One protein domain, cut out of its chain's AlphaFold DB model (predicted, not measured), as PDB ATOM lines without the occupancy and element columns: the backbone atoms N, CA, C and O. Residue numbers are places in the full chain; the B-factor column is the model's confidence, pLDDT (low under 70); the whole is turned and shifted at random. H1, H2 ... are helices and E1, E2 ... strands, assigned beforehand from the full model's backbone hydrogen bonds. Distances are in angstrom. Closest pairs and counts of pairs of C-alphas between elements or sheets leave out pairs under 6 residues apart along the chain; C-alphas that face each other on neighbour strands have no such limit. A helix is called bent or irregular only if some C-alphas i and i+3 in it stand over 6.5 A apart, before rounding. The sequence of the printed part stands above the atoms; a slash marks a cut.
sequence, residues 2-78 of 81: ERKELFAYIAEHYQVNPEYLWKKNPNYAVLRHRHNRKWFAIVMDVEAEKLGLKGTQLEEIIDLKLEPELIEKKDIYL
ATOM      1  N   GLU A   2     151.774 142.870 182.584       89.06
ATOM      2  CA  GLU A   2     152.432 143.599 183.663       89.06
ATOM      3  C   GLU A   2     153.331 142.665 184.487       89.06
ATOM      4  O   GLU A   2     153.027 141.477 184.661       89.06
ATOM      5  N   ARG A   3     154.398 143.196 185.099       91.12
ATOM      6  CA  ARG A   3     155.317 142.433 185.974       91.12
ATOM      7  C   ARG A   3     154.595 141.551 186.995       91.12
ATOM      8  O   ARG A   3     154.986 140.413 187.261       91.12
ATOM      9  N   LYS A   4     153.538 142.092 187.604       93.06
ATOM     10  CA  LYS A   4     152.745 141.400 188.626       93.06
ATOM     11  C   LYS A   4     152.015 140.187 188.050       93.06
ATOM     12  O   LYS A   4     151.947 139.157 188.717       93.06
ATOM     13  N   GLU A   5     151.483 140.311 186.840       94.38
ATOM     14  CA  GLU A   5     150.780 139.230 186.145       94.38
ATOM     15  C   GLU A   5     151.756 138.115 185.779       94.38
ATOM     16  O   GLU A   5     151.488 136.947 186.057       94.38
ATOM     17  N   LEU A   6     152.935 138.482 185.268       93.19
ATOM     18  CA  LEU A   6     154.014 137.541 184.984       93.19
ATOM     19  C   LEU A   6     154.413 136.738 186.232       93.19
ATOM     20  O   LEU A   6     154.499 135.511 186.183       93.19
ATOM     21  N   PHE A   7     154.658 137.405 187.363       95.38
ATOM     22  CA  PHE A   7     155.054 136.703 188.587       95.38
ATOM     23  C   PHE A   7     153.928 135.862 189.183       95.38
ATOM     24  O   PHE A   7     154.212 134.783 189.701       95.38
ATOM     25  N   ALA A   8     152.672 136.303 189.080       95.88
ATOM     26  CA  ALA A   8     151.528 135.487 189.476       95.88
ATOM     27  C   ALA A   8     151.450 134.204 188.635       95.88
ATOM     28  O   ALA A   8     151.389 133.112 189.197       95.88
ATOM     29  N   TYR A   9     151.571 134.327 187.310       95.38
ATOM     30  CA  TYR A   9     151.606 133.191 186.391       95.38
ATOM     31  C   TYR A   9     152.755 132.227 186.719       95.38
ATOM     32  O   TYR A   9     152.561 131.015 186.816       95.38
ATOM     33  N   ILE A  10     153.963 132.744 186.953       94.62
ATOM     34  CA  ILE A  10     155.115 131.895 187.280       94.62
ATOM     35  C   ILE A  10     154.928 131.177 188.622       94.62
ATOM     36  O   ILE A  10     155.257 129.991 188.741       94.62
ATOM     37  N   ALA A  11     154.395 131.870 189.626       96.12
ATOM     38  CA  ALA A  11     154.115 131.275 190.924       96.12
ATOM     39  C   ALA A  11     153.060 130.164 190.812       96.12
ATOM     40  O   ALA A  11     153.251 129.088 191.380       96.12
ATOM     41  N   GLU A  12     151.994 130.389 190.043       96.88
ATOM     42  CA  GLU A  12     150.909 129.427 189.845       96.88
ATOM     43  C   GLU A  12     151.365 128.189 189.058       96.88
ATOM     44  O   GLU A  12     151.182 127.058 189.513       96.88
ATOM     45  N   HIS A  13     152.019 128.384 187.912       94.19
ATOM     46  CA  HIS A  13     152.330 127.294 186.984       94.19
ATOM     47  C   HIS A  13     153.660 126.588 187.269       94.19
ATOM     48  O   HIS A  13     153.795 125.396 186.993       94.19
ATOM     49  N   TYR A  14     154.646 127.297 187.826       92.44
ATOM     50  CA  TYR A  14     155.998 126.766 188.042       92.44
ATOM     51  C   TYR A  14     156.397 126.703 189.519       92.44
ATOM     52  O   TYR A  14     157.435 126.116 189.839       92.44
ATOM     53  N   GLN A  15     155.588 127.264 190.429       95.94
ATOM     54  CA  GLN A  15     155.853 127.289 191.877       95.94
ATOM     55  C   GLN A  15     157.201 127.953 192.205       95.94
ATOM     56  O   GLN A  15     157.920 127.542 193.120       95.94
ATOM     57  N   VAL A  16     157.566 128.961 191.411       96.44
ATOM     58  CA  VAL A  16     158.811 129.723 191.533       96.44
ATOM     59  C   VAL A  16     158.477 131.138 191.985       96.44
ATOM     60  O   VAL A  16     157.597 131.781 191.426       96.44
ATOM     61  N   ASN A  17     159.223 131.628 192.974       95.31
ATOM     62  CA  ASN A  17     159.176 133.020 193.410       95.31
ATOM     63  C   ASN A  17     160.415 133.770 192.893       95.31
ATOM     64  O   ASN A  17     161.482 133.154 192.787       95.31
ATOM     65  N   PRO A  18     160.303 135.078 192.601       96.88
ATOM     66  CA  PRO A  18     161.445 135.896 192.204       96.88
ATOM     67  C   PRO A  18     162.477 136.030 193.334       96.88
ATOM     68  O   PRO A  18     162.126 136.180 194.506       96.88
ATOM     69  N   GLU A  19     163.761 136.015 192.975       97.38
ATOM     70  CA  GLU A  19     164.888 136.278 193.877       97.38
ATOM     71  C   GLU A  19     165.560 137.618 193.531       97.38
ATOM     72  O   GLU A  19     165.911 137.861 192.377       97.38
ATOM     73  N   TYR A  20     165.811 138.463 194.536       97.12
ATOM     74  CA  TYR A  20     166.427 139.786 194.369       97.12
ATOM     75  C   TYR A  20     167.858 139.777 194.903       97.12
ATOM     76  O   TYR A  20     168.101 139.909 196.103       97.12
ATOM     77  N   LEU A  21     168.821 139.555 194.011       96.19
ATOM     78  CA  LEU A  21     170.196 139.227 194.406       96.19
ATOM     79  C   LEU A  21     171.103 140.454 194.559       96.19
ATOM     80  O   LEU A  21     172.138 140.377 195.223       96.19
ATOM     81  N   TRP A  22     170.738 141.587 193.954       96.25
ATOM     82  CA  TRP A  22     171.612 142.755 193.859       96.25
ATOM     83  C   TRP A  22     171.085 143.941 194.659       96.25
ATOM     84  O   TRP A  22     170.030 144.489 194.367       96.25
ATOM     85  N   LYS A  23     171.896 144.431 195.606       94.88
ATOM     86  CA  LYS A  23     171.576 145.646 196.378       94.88
ATOM     87  C   LYS A  23     171.501 146.910 195.518       94.88
ATOM     88  O   LYS A  23     170.711 147.795 195.813       94.88
ATOM     89  N   LYS A  24     172.349 147.009 194.486       96.00
ATOM     90  CA  LYS A  24     172.394 148.170 193.579       96.00
ATOM     91  C   LYS A  24     171.237 148.187 192.578       96.00
ATOM     92  O   LYS A  24     170.894 149.250 192.083       96.00
ATOM     93  N   ASN A  25     170.647 147.025 192.306       95.06
ATOM     94  CA  ASN A  25     169.569 146.844 191.341       95.06
ATOM     95  C   ASN A  25     168.432 146.063 192.017       95.06
ATOM     96  O   ASN A  25     168.201 144.900 191.684       95.06
ATOM     97  N   PRO A  26     167.743 146.676 192.999       94.50
ATOM     98  CA  PRO A  26     166.750 145.982 193.820       94.50
ATOM     99  C   PRO A  26     165.533 145.505 193.020       94.50
ATOM    100  O   PRO A  26     164.823 144.619 193.477       94.50
ATOM    101  N   ASN A  27     165.315 146.052 191.821       93.56
ATOM    102  CA  ASN A  27     164.227 145.652 190.932       93.56
ATOM    103  C   ASN A  27     164.563 144.418 190.084       93.56
ATOM    104  O   ASN A  27     163.668 143.871 189.443       93.56
ATOM    105  N   TYR A  28     165.823 143.972 190.048       96.62
ATOM    106  CA  TYR A  28     166.210 142.834 189.218       96.62
ATOM    107  C   TYR A  28     165.776 141.538 189.894       96.62
ATOM    108  O   TYR A  28     166.215 141.228 191.005       96.62
ATOM    109  N   ALA A  29     164.924 140.786 189.209       97.69
ATOM    110  CA  ALA A  29     164.301 139.583 189.732       97.69
ATOM    111  C   ALA A  29     164.763 138.361 188.939       97.69
ATOM    112  O   ALA A  29     164.497 138.239 187.746       97.69
ATOM    113  N   VAL A  30     165.435 137.436 189.614       97.50
ATOM    114  CA  VAL A  30     165.870 136.164 189.036       97.50
ATOM    115  C   VAL A  30     164.810 135.099 189.259       97.50
ATOM    116  O   VAL A  30     164.287 134.951 190.364       97.50
ATOM    117  N   LEU A  31     164.558 134.296 188.230       96.69
ATOM    118  CA  LEU A  31     163.663 133.148 188.283       96.69
ATOM    119  C   LEU A  31     164.488 131.871 188.085       96.69
ATOM    120  O   LEU A  31     165.202 131.701 187.089       96.69
ATOM    121  N   ARG A  32     164.434 130.974 189.079       95.88
ATOM    122  CA  ARG A  32     165.251 129.753 189.127       95.88
ATOM    123  C   ARG A  32     164.406 128.498 189.126       95.88
ATOM    124  O   ARG A  32     163.410 128.405 189.839       95.88
ATOM    125  N   HIS A  33     164.871 127.475 188.418       93.50
ATOM    126  CA  HIS A  33     164.289 126.147 188.530       93.50
ATOM    127  C   HIS A  33     164.474 125.602 189.950       93.50
ATOM    128  O   HIS A  33     165.583 125.600 190.493       93.50
ATOM    129  N   ARG A  34     163.400 125.062 190.534       91.00
ATOM    130  CA  ARG A  34     163.420 124.508 191.898       91.00
ATOM    131  C   ARG A  34     164.403 123.343 192.057       91.00
ATOM    132  O   ARG A  34     165.035 123.228 193.099       91.00
ATOM    133  N   HIS A  35     164.536 122.506 191.027       90.56
ATOM    134  CA  HIS A  35     165.259 121.234 191.097       90.56
ATOM    135  C   HIS A  35     166.787 121.375 190.990       90.56
ATOM    136  O   HIS A  35     167.509 120.697 191.710       90.56
ATOM    137  N   ASN A  36     167.296 122.251 190.113       92.38
ATOM    138  CA  ASN A  36     168.741 122.396 189.867       92.38
ATOM    139  C   ASN A  36     169.288 123.796 190.193       92.38
ATOM    140  O   ASN A  36     170.478 124.041 190.001       92.38
ATOM    141  N   ARG A  37     168.429 124.720 190.655       91.44
ATOM    142  CA  ARG A  37     168.772 126.106 191.025       91.44
ATOM    143  C   ARG A  37     169.407 126.928 189.889       91.44
ATOM    144  O   ARG A  37     169.920 128.024 190.151       91.44
ATOM    145  N   LYS A  38     169.358 126.441 188.643       93.62
ATOM    146  CA  LYS A  38     169.769 127.191 187.451       93.62
ATOM    147  C   LYS A  38     168.720 128.247 187.126       93.62
ATOM    148  O   LYS A  38     167.529 128.047 187.365       93.62
ATOM    149  N   TRP A  39     169.184 129.373 186.601       95.12
ATOM    150  CA  TRP A  39     168.313 130.455 186.159       95.12
ATOM    151  C   TRP A  39     167.686 130.054 184.835       95.12
ATOM    152  O   TRP A  39     168.366 129.477 183.981       95.12
ATOM    153  N   PHE A  40     166.409 130.367 184.684       93.25
ATOM    154  CA  PHE A  40     165.733 130.288 183.393       93.25
ATOM    155  C   PHE A  40     165.231 131.650 182.929       93.25
ATOM    156  O   PHE A  40     164.941 131.802 181.749       93.25
ATOM    157  N   ALA A  41     165.157 132.633 183.832       94.88
ATOM    158  CA  ALA A  41     164.847 133.998 183.458       94.88
ATOM    159  C   ALA A  41     165.439 135.030 184.422       94.88
ATOM    160  O   ALA A  41     165.678 134.733 185.601       94.88
ATOM    161  N   ILE A  42     165.583 136.258 183.935       96.00
ATOM    162  CA  ILE A  42     165.785 137.456 184.752       96.00
ATOM    163  C   ILE A  42     164.908 138.594 184.222       96.00
ATOM    164  O   ILE A  42     164.917 138.875 183.029       96.00
ATOM    165  N   VAL A  43     164.151 139.237 185.111       95.69
ATOM    166  CA  VAL A  43     163.420 140.482 184.830       95.69
ATOM    167  C   VAL A  43     164.273 141.651 185.301       95.69
ATOM    168  O   VAL A  43     164.708 141.660 186.459       95.69
ATOM    169  N   MET A  44     164.539 142.614 184.423       95.00
ATOM    170  CA  MET A  44     165.465 143.711 184.694       95.00
ATOM    171  C   MET A  44     165.168 144.963 183.871       95.00
ATOM    172  O   MET A  44     164.555 144.893 182.814       95.00
ATOM    173  N   ASP A  45     165.671 146.092 184.358       94.19
ATOM    174  CA  ASP A  45     165.560 147.394 183.701       94.19
ATOM    175  C   ASP A  45     166.837 147.653 182.886       94.19
ATOM    176  O   ASP A  45     167.945 147.613 183.443       94.19
ATOM    177  N   VAL A  46     166.700 147.909 181.584       92.50
ATOM    178  CA  VAL A  46     167.819 148.122 180.650       92.50
ATOM    179  C   VAL A  46     167.596 149.395 179.844       92.50
ATOM    180  O   VAL A  46     166.488 149.675 179.412       92.50
ATOM    181  N   GLU A  47     168.650 150.182 179.626       94.19
ATOM    182  CA  GLU A  47     168.569 151.378 178.779       94.19
ATOM    183  C   GLU A  47     168.150 151.010 177.353       94.19
ATOM    184  O   GLU A  47     168.724 150.100 176.750       94.19
ATOM    185  N   ALA A  48     167.192 151.750 176.799       93.06
ATOM    186  CA  ALA A  48     166.631 151.519 175.473       93.06
ATOM    187  C   ALA A  48     167.716 151.393 174.380       93.06
ATOM    188  O   ALA A  48     167.655 150.487 173.546       93.06
ATOM    189  N   GLU A  49     168.766 152.221 174.425       94.94
ATOM    190  CA  GLU A  49     169.905 152.139 173.496       94.94
ATOM    191  C   GLU A  49     170.625 150.783 173.493       94.94
ATOM    192  O   GLU A  49     171.058 150.318 172.435       94.94
ATOM    193  N   LYS A  50     170.698 150.092 174.637       90.19
ATOM    194  CA  LYS A  50     171.319 148.759 174.740       90.19
ATOM    195  C   LYS A  50     170.480 147.674 174.071       90.19
ATOM    196  O   LYS A  50     171.010 146.612 173.761       90.19
ATOM    197  N   LEU A  51     169.202 147.956 173.828       90.31
ATOM    198  CA  LEU A  51     168.268 147.101 173.095       90.31
ATOM    199  C   LEU A  51     168.186 147.486 171.604       90.31
ATOM    200  O   LEU A  51     167.382 146.930 170.862       90.31
ATOM    201  N   GLY A  52     168.988 148.457 171.147       91.38
ATOM    202  CA  GLY A  52     168.913 148.997 169.785       91.38
ATOM    203  C   GLY A  52     167.749 149.970 169.555       91.38
ATOM    204  O   GLY A  52     167.486 150.355 168.414       91.38
ATOM    205  N   LEU A  53     167.059 150.387 170.620       91.50
ATOM    206  CA  LEU A  53     166.031 151.422 170.581       91.50
ATOM    207  C   LEU A  53     166.669 152.810 170.731       91.50
ATOM    208  O   LEU A  53     167.851 152.956 171.034       91.50
ATOM    209  N   LYS A  54     165.894 153.869 170.493       93.31
ATOM    210  CA  LYS A  54     166.375 155.242 170.702       93.31
ATOM    211  C   LYS A  54     166.113 155.685 172.141       93.31
ATOM    212  O   LYS A  54     165.000 155.524 172.635       93.31
ATOM    213  N   GLY A  55     167.107 156.345 172.734       93.31
ATOM    214  CA  GLY A  55     167.002 157.013 174.031       93.31
ATOM    215  C   GLY A  55     167.688 156.267 175.174       93.31
ATOM    216  O   GLY A  55     168.225 155.175 175.000       93.31
ATOM    217  N   THR A  56     167.693 156.902 176.344       93.50
ATOM    218  CA  THR A  56     168.335 156.409 177.574       93.50
ATOM    219  C   THR A  56     167.321 156.035 178.652       93.50
ATOM    220  O   THR A  56     167.701 155.761 179.790       93.50
ATOM    221  N   GLN A  57     166.024 156.044 178.325       94.88
ATOM    222  CA  GLN A  57     165.001 155.550 179.236       94.88
ATOM    223  C   GLN A  57     165.237 154.069 179.542       94.88
ATOM    224  O   GLN A  57     165.781 153.328 178.722       94.88
ATOM    225  N   LEU A  58     164.843 153.659 180.742       93.25
ATOM    226  CA  LEU A  58     164.914 152.269 181.155       93.25
ATOM    227  C   LEU A  58     163.659 151.543 180.686       93.25
ATOM    228  O   LEU A  58     162.550 151.931 181.042       93.25
ATOM    229  N   GLU A  59     163.868 150.487 179.915       93.25
ATOM    230  CA  GLU A  59     162.844 149.549 179.485       93.25
ATOM    231  C   GLU A  59     162.880 148.333 180.413       93.25
ATOM    232  O   GLU A  59     163.948 147.763 180.668       93.25
ATOM    233  N   GLU A  60     161.716 147.922 180.909       92.94
ATOM    234  CA  GLU A  60     161.593 146.661 181.627       92.94
ATOM    235  C   GLU A  60     161.580 145.504 180.621       92.94
ATOM    236  O   GLU A  60     160.768 145.446 179.692       92.94
ATOM    237  N   ILE A  61     162.504 144.567 180.808       92.25
ATOM    238  CA  ILE A  61     162.644 143.394 179.952       92.25
ATOM    239  C   ILE A  61     162.679 142.115 180.776       92.25
ATOM    240  O   ILE A  61     162.997 142.115 181.969       92.25
ATOM    241  N   ILE A  62     162.437 141.001 180.093       92.94
ATOM    242  CA  ILE A  62     162.795 139.671 180.570       92.94
ATOM    243  C   ILE A  62     163.774 139.010 179.604       92.94
ATOM    244  O   ILE A  62     163.498 138.872 178.414       92.94
ATOM    245  N   ASP A  63     164.912 138.580 180.135       91.88
ATOM    246  CA  ASP A  63     165.825 137.674 179.443       91.88
ATOM    247  C   ASP A  63     165.425 136.237 179.802       91.88
ATOM    248  O   ASP A  63     165.449 135.855 180.977       91.88
ATOM    249  N   LEU A  64     164.981 135.476 178.796       90.88
ATOM    250  CA  LEU A  64     164.486 134.106 178.920       90.88
ATOM    251  C   LEU A  64     165.446 133.125 178.265       90.88
ATOM    252  O   LEU A  64     165.752 133.208 177.076       90.88
ATOM    253  N   LYS A  65     165.828 132.100 179.025       87.44
ATOM    254  CA  LYS A  65     166.565 130.970 178.481       87.44
ATOM    255  C   LYS A  65     165.612 130.055 177.715       87.44
ATOM    256  O   LYS A  65     164.765 129.400 178.316       87.44
ATOM    257  N   LEU A  66     165.803 129.982 176.403       83.94
ATOM    258  CA  LEU A  66     165.067 129.098 175.503       83.94
ATOM    259  C   LEU A  66     166.001 128.039 174.912       83.94
ATOM    260  O   LEU A  66     167.202 128.275 174.761       83.94
ATOM    261  N   GLU A  67     165.440 126.876 174.588       81.12
ATOM    262  CA  GLU A  67     166.148 125.874 173.789       81.12
ATOM    263  C   GLU A  67     166.313 126.397 172.350       81.12
ATOM    264  O   GLU A  67     165.388 127.042 171.842       81.12
ATOM    265  N   PRO A  68     167.456 126.162 171.679       79.12
ATOM    266  CA  PRO A  68     167.731 126.713 170.349       79.12
ATOM    267  C   PRO A  68     166.646 126.423 169.307       79.12
ATOM    268  O   PRO A  68     166.381 127.260 168.448       79.12
ATOM    269  N   GLU A  69     165.996 125.264 169.398       80.25
ATOM    270  CA  GLU A  69     164.933 124.823 168.491       80.25
ATOM    271  C   GLU A  69     163.648 125.652 168.624       80.25
ATOM    272  O   GLU A  69     162.826 125.662 167.712       80.25
ATOM    273  N   LEU A  70     163.472 126.357 169.746       75.56
ATOM    274  CA  LEU A  70     162.341 127.254 169.998       75.56
ATOM    275  C   LEU A  70     162.616 128.691 169.524       75.56
ATOM    276  O   LEU A  70     161.722 129.536 169.587       75.56
ATOM    277  N   ILE A  71     163.838 128.985 169.068       73.75
ATOM    278  CA  ILE A  71     164.255 130.321 168.632       73.75
ATOM    279  C   ILE A  71     164.144 130.402 167.107       73.75
ATOM    280  O   ILE A  71     165.125 130.263 166.373       73.75
ATOM    281  N   GLU A  72     162.938 130.666 166.606       63.22
ATOM    282  CA  GLU A  72     162.756 131.076 165.213       63.22
ATOM    283  C   GLU A  72     162.920 132.606 165.118       63.22
ATOM    284  O   GLU A  72     162.015 133.374 165.422       63.22
ATOM    285  N   LYS A  73     164.118 133.039 164.687       52.44
ATOM    286  CA  LYS A  73     164.597 134.433 164.517       52.44
ATOM    287  C   LYS A  73     165.006 135.218 165.783       52.44
ATOM    288  O   LYS A  73     164.489 135.068 166.877       52.44
ATOM    289  N   LYS A  74     166.024 136.063 165.564       47.69
ATOM    290  CA  LYS A  74     166.971 136.687 166.511       47.69
ATOM    291  C   LYS A  74     166.431 137.837 167.379       47.69
ATOM    292  O   LYS A  74     167.234 138.613 167.885       47.69
ATOM    293  N   ASP A  75     165.128 137.945 167.587       48.03
ATOM    294  CA  ASP A  75     164.561 139.047 168.370       48.03
ATOM    295  C   ASP A  75     164.118 138.533 169.743       48.03
ATOM    296  O   ASP A  75     162.932 138.422 170.043       48.03
ATOM    297  N   ILE A  76     165.090 138.186 170.595       54.00
ATOM    298  CA  ILE A  76     164.830 137.890 172.012       54.00
ATOM    299  C   ILE A  76     164.687 139.233 172.739       54.00
ATOM    300  O   ILE A  76     165.572 139.673 173.464       54.00
ATOM    301  N   TYR A  77     163.566 139.906 172.487       53.53
ATOM    302  CA  TYR A  77     163.083 141.041 173.264       53.53
ATOM    303  C   TYR A  77     161.612 140.786 173.578       53.53
ATOM    304  O   TYR A  77     160.731 141.054 172.763       53.53
ATOM    305  N   LEU A  78     161.324 140.252 174.764       56.19
ATOM    306  CA  LEU A  78     159.967 140.292 175.303       56.19
ATOM    307  C   LEU A  78     159.861 141.561 176.137       56.19
ATOM    308  O   LEU A  78     160.281 141.605 177.292       56.19
TER     309      LEU A  78
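This is residues 2 to 78 of the 81 residues of an uncharacterized protein of Lactobacillus salivarius DSM 20555 = ATCC 11741 (UniProt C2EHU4). A small sheet of three antiparallel strands has one helix, H1, over one face, running along the strands above E1 and E2. E2 and E3 form a long bent ribbon, with the short helix H2 in the turn at its far end, while a tail after E3 loops away and sticks out with residues 67 to 75. The printed part has 77 residues, with two named helices and three named strands in the order H1, E1, E2, H2, E3; the sheet's order is E1, E2, E3, and the class is mixed, helices and strands, though under half of the residues are in named elements. It is only just compact, close to loose, with a radius of gyration of the C-alphas of 13.6 A and spans of 39 by 35 by 21 A.

H1, residues 3 to 14, begins at C-alpha 3 (155.317, 142.433, 185.974) and is 15.8 A long. E1 is residues 29 to 32, 9.9 A. E2, residues 39 to 47, is the longest strand at 22.2 A and begins at C-alpha 39 (168.313, 130.455, 186.159). H2 is residues 48 to 51. E3, residues 58 to 64, is 18.3 A long and ends at C-alpha 64 (164.486, 134.106, 178.920).

E2 is the inner strand, and E1 and E3 are edge strands that are apart from each other. E1 and E2 form a hairpin, antiparallel at 163 degrees, with N 29 and O 43 at 2.9 A and N 43 and O 29 at 2.8 A, within hydrogen-bond range. E2 and E3 are antiparallel at 161 degrees, with N 44 and O 61 at 2.9 A and N 59 and O 46 at 2.8 A, within hydrogen-bond range. E2 bends by 51 degrees at residue 44. H1 is on the sheet at a height over the sheet of 10.8 A; it lies over E1 and E2 and runs along the strands, at 12 degrees to E1 on the local plane. H2 only grazes the sheet with its residues 48 to 51; its closest C-alphas to E3 are those of Ala 48 and Glu 59, 5.9 A apart. H1 and H2 are apart. In H1 every O i to N i+4 pair is within hydrogen-bond range; H2 is too short for such a pair.

The two C-alphas farthest apart, those of His 35 and Gly 55, are 39.7 A apart. The printed part, residues 2 to 78, has no cut. The link from H1 to E1, 14 residues, is long, and the link from E2 to H2 is tight. Residues 65 to 78 hold no named element, and residues 67 to 75 stand free. The mean pLDDT of the printed part is 89.2; residues 72 to 78 are under 70.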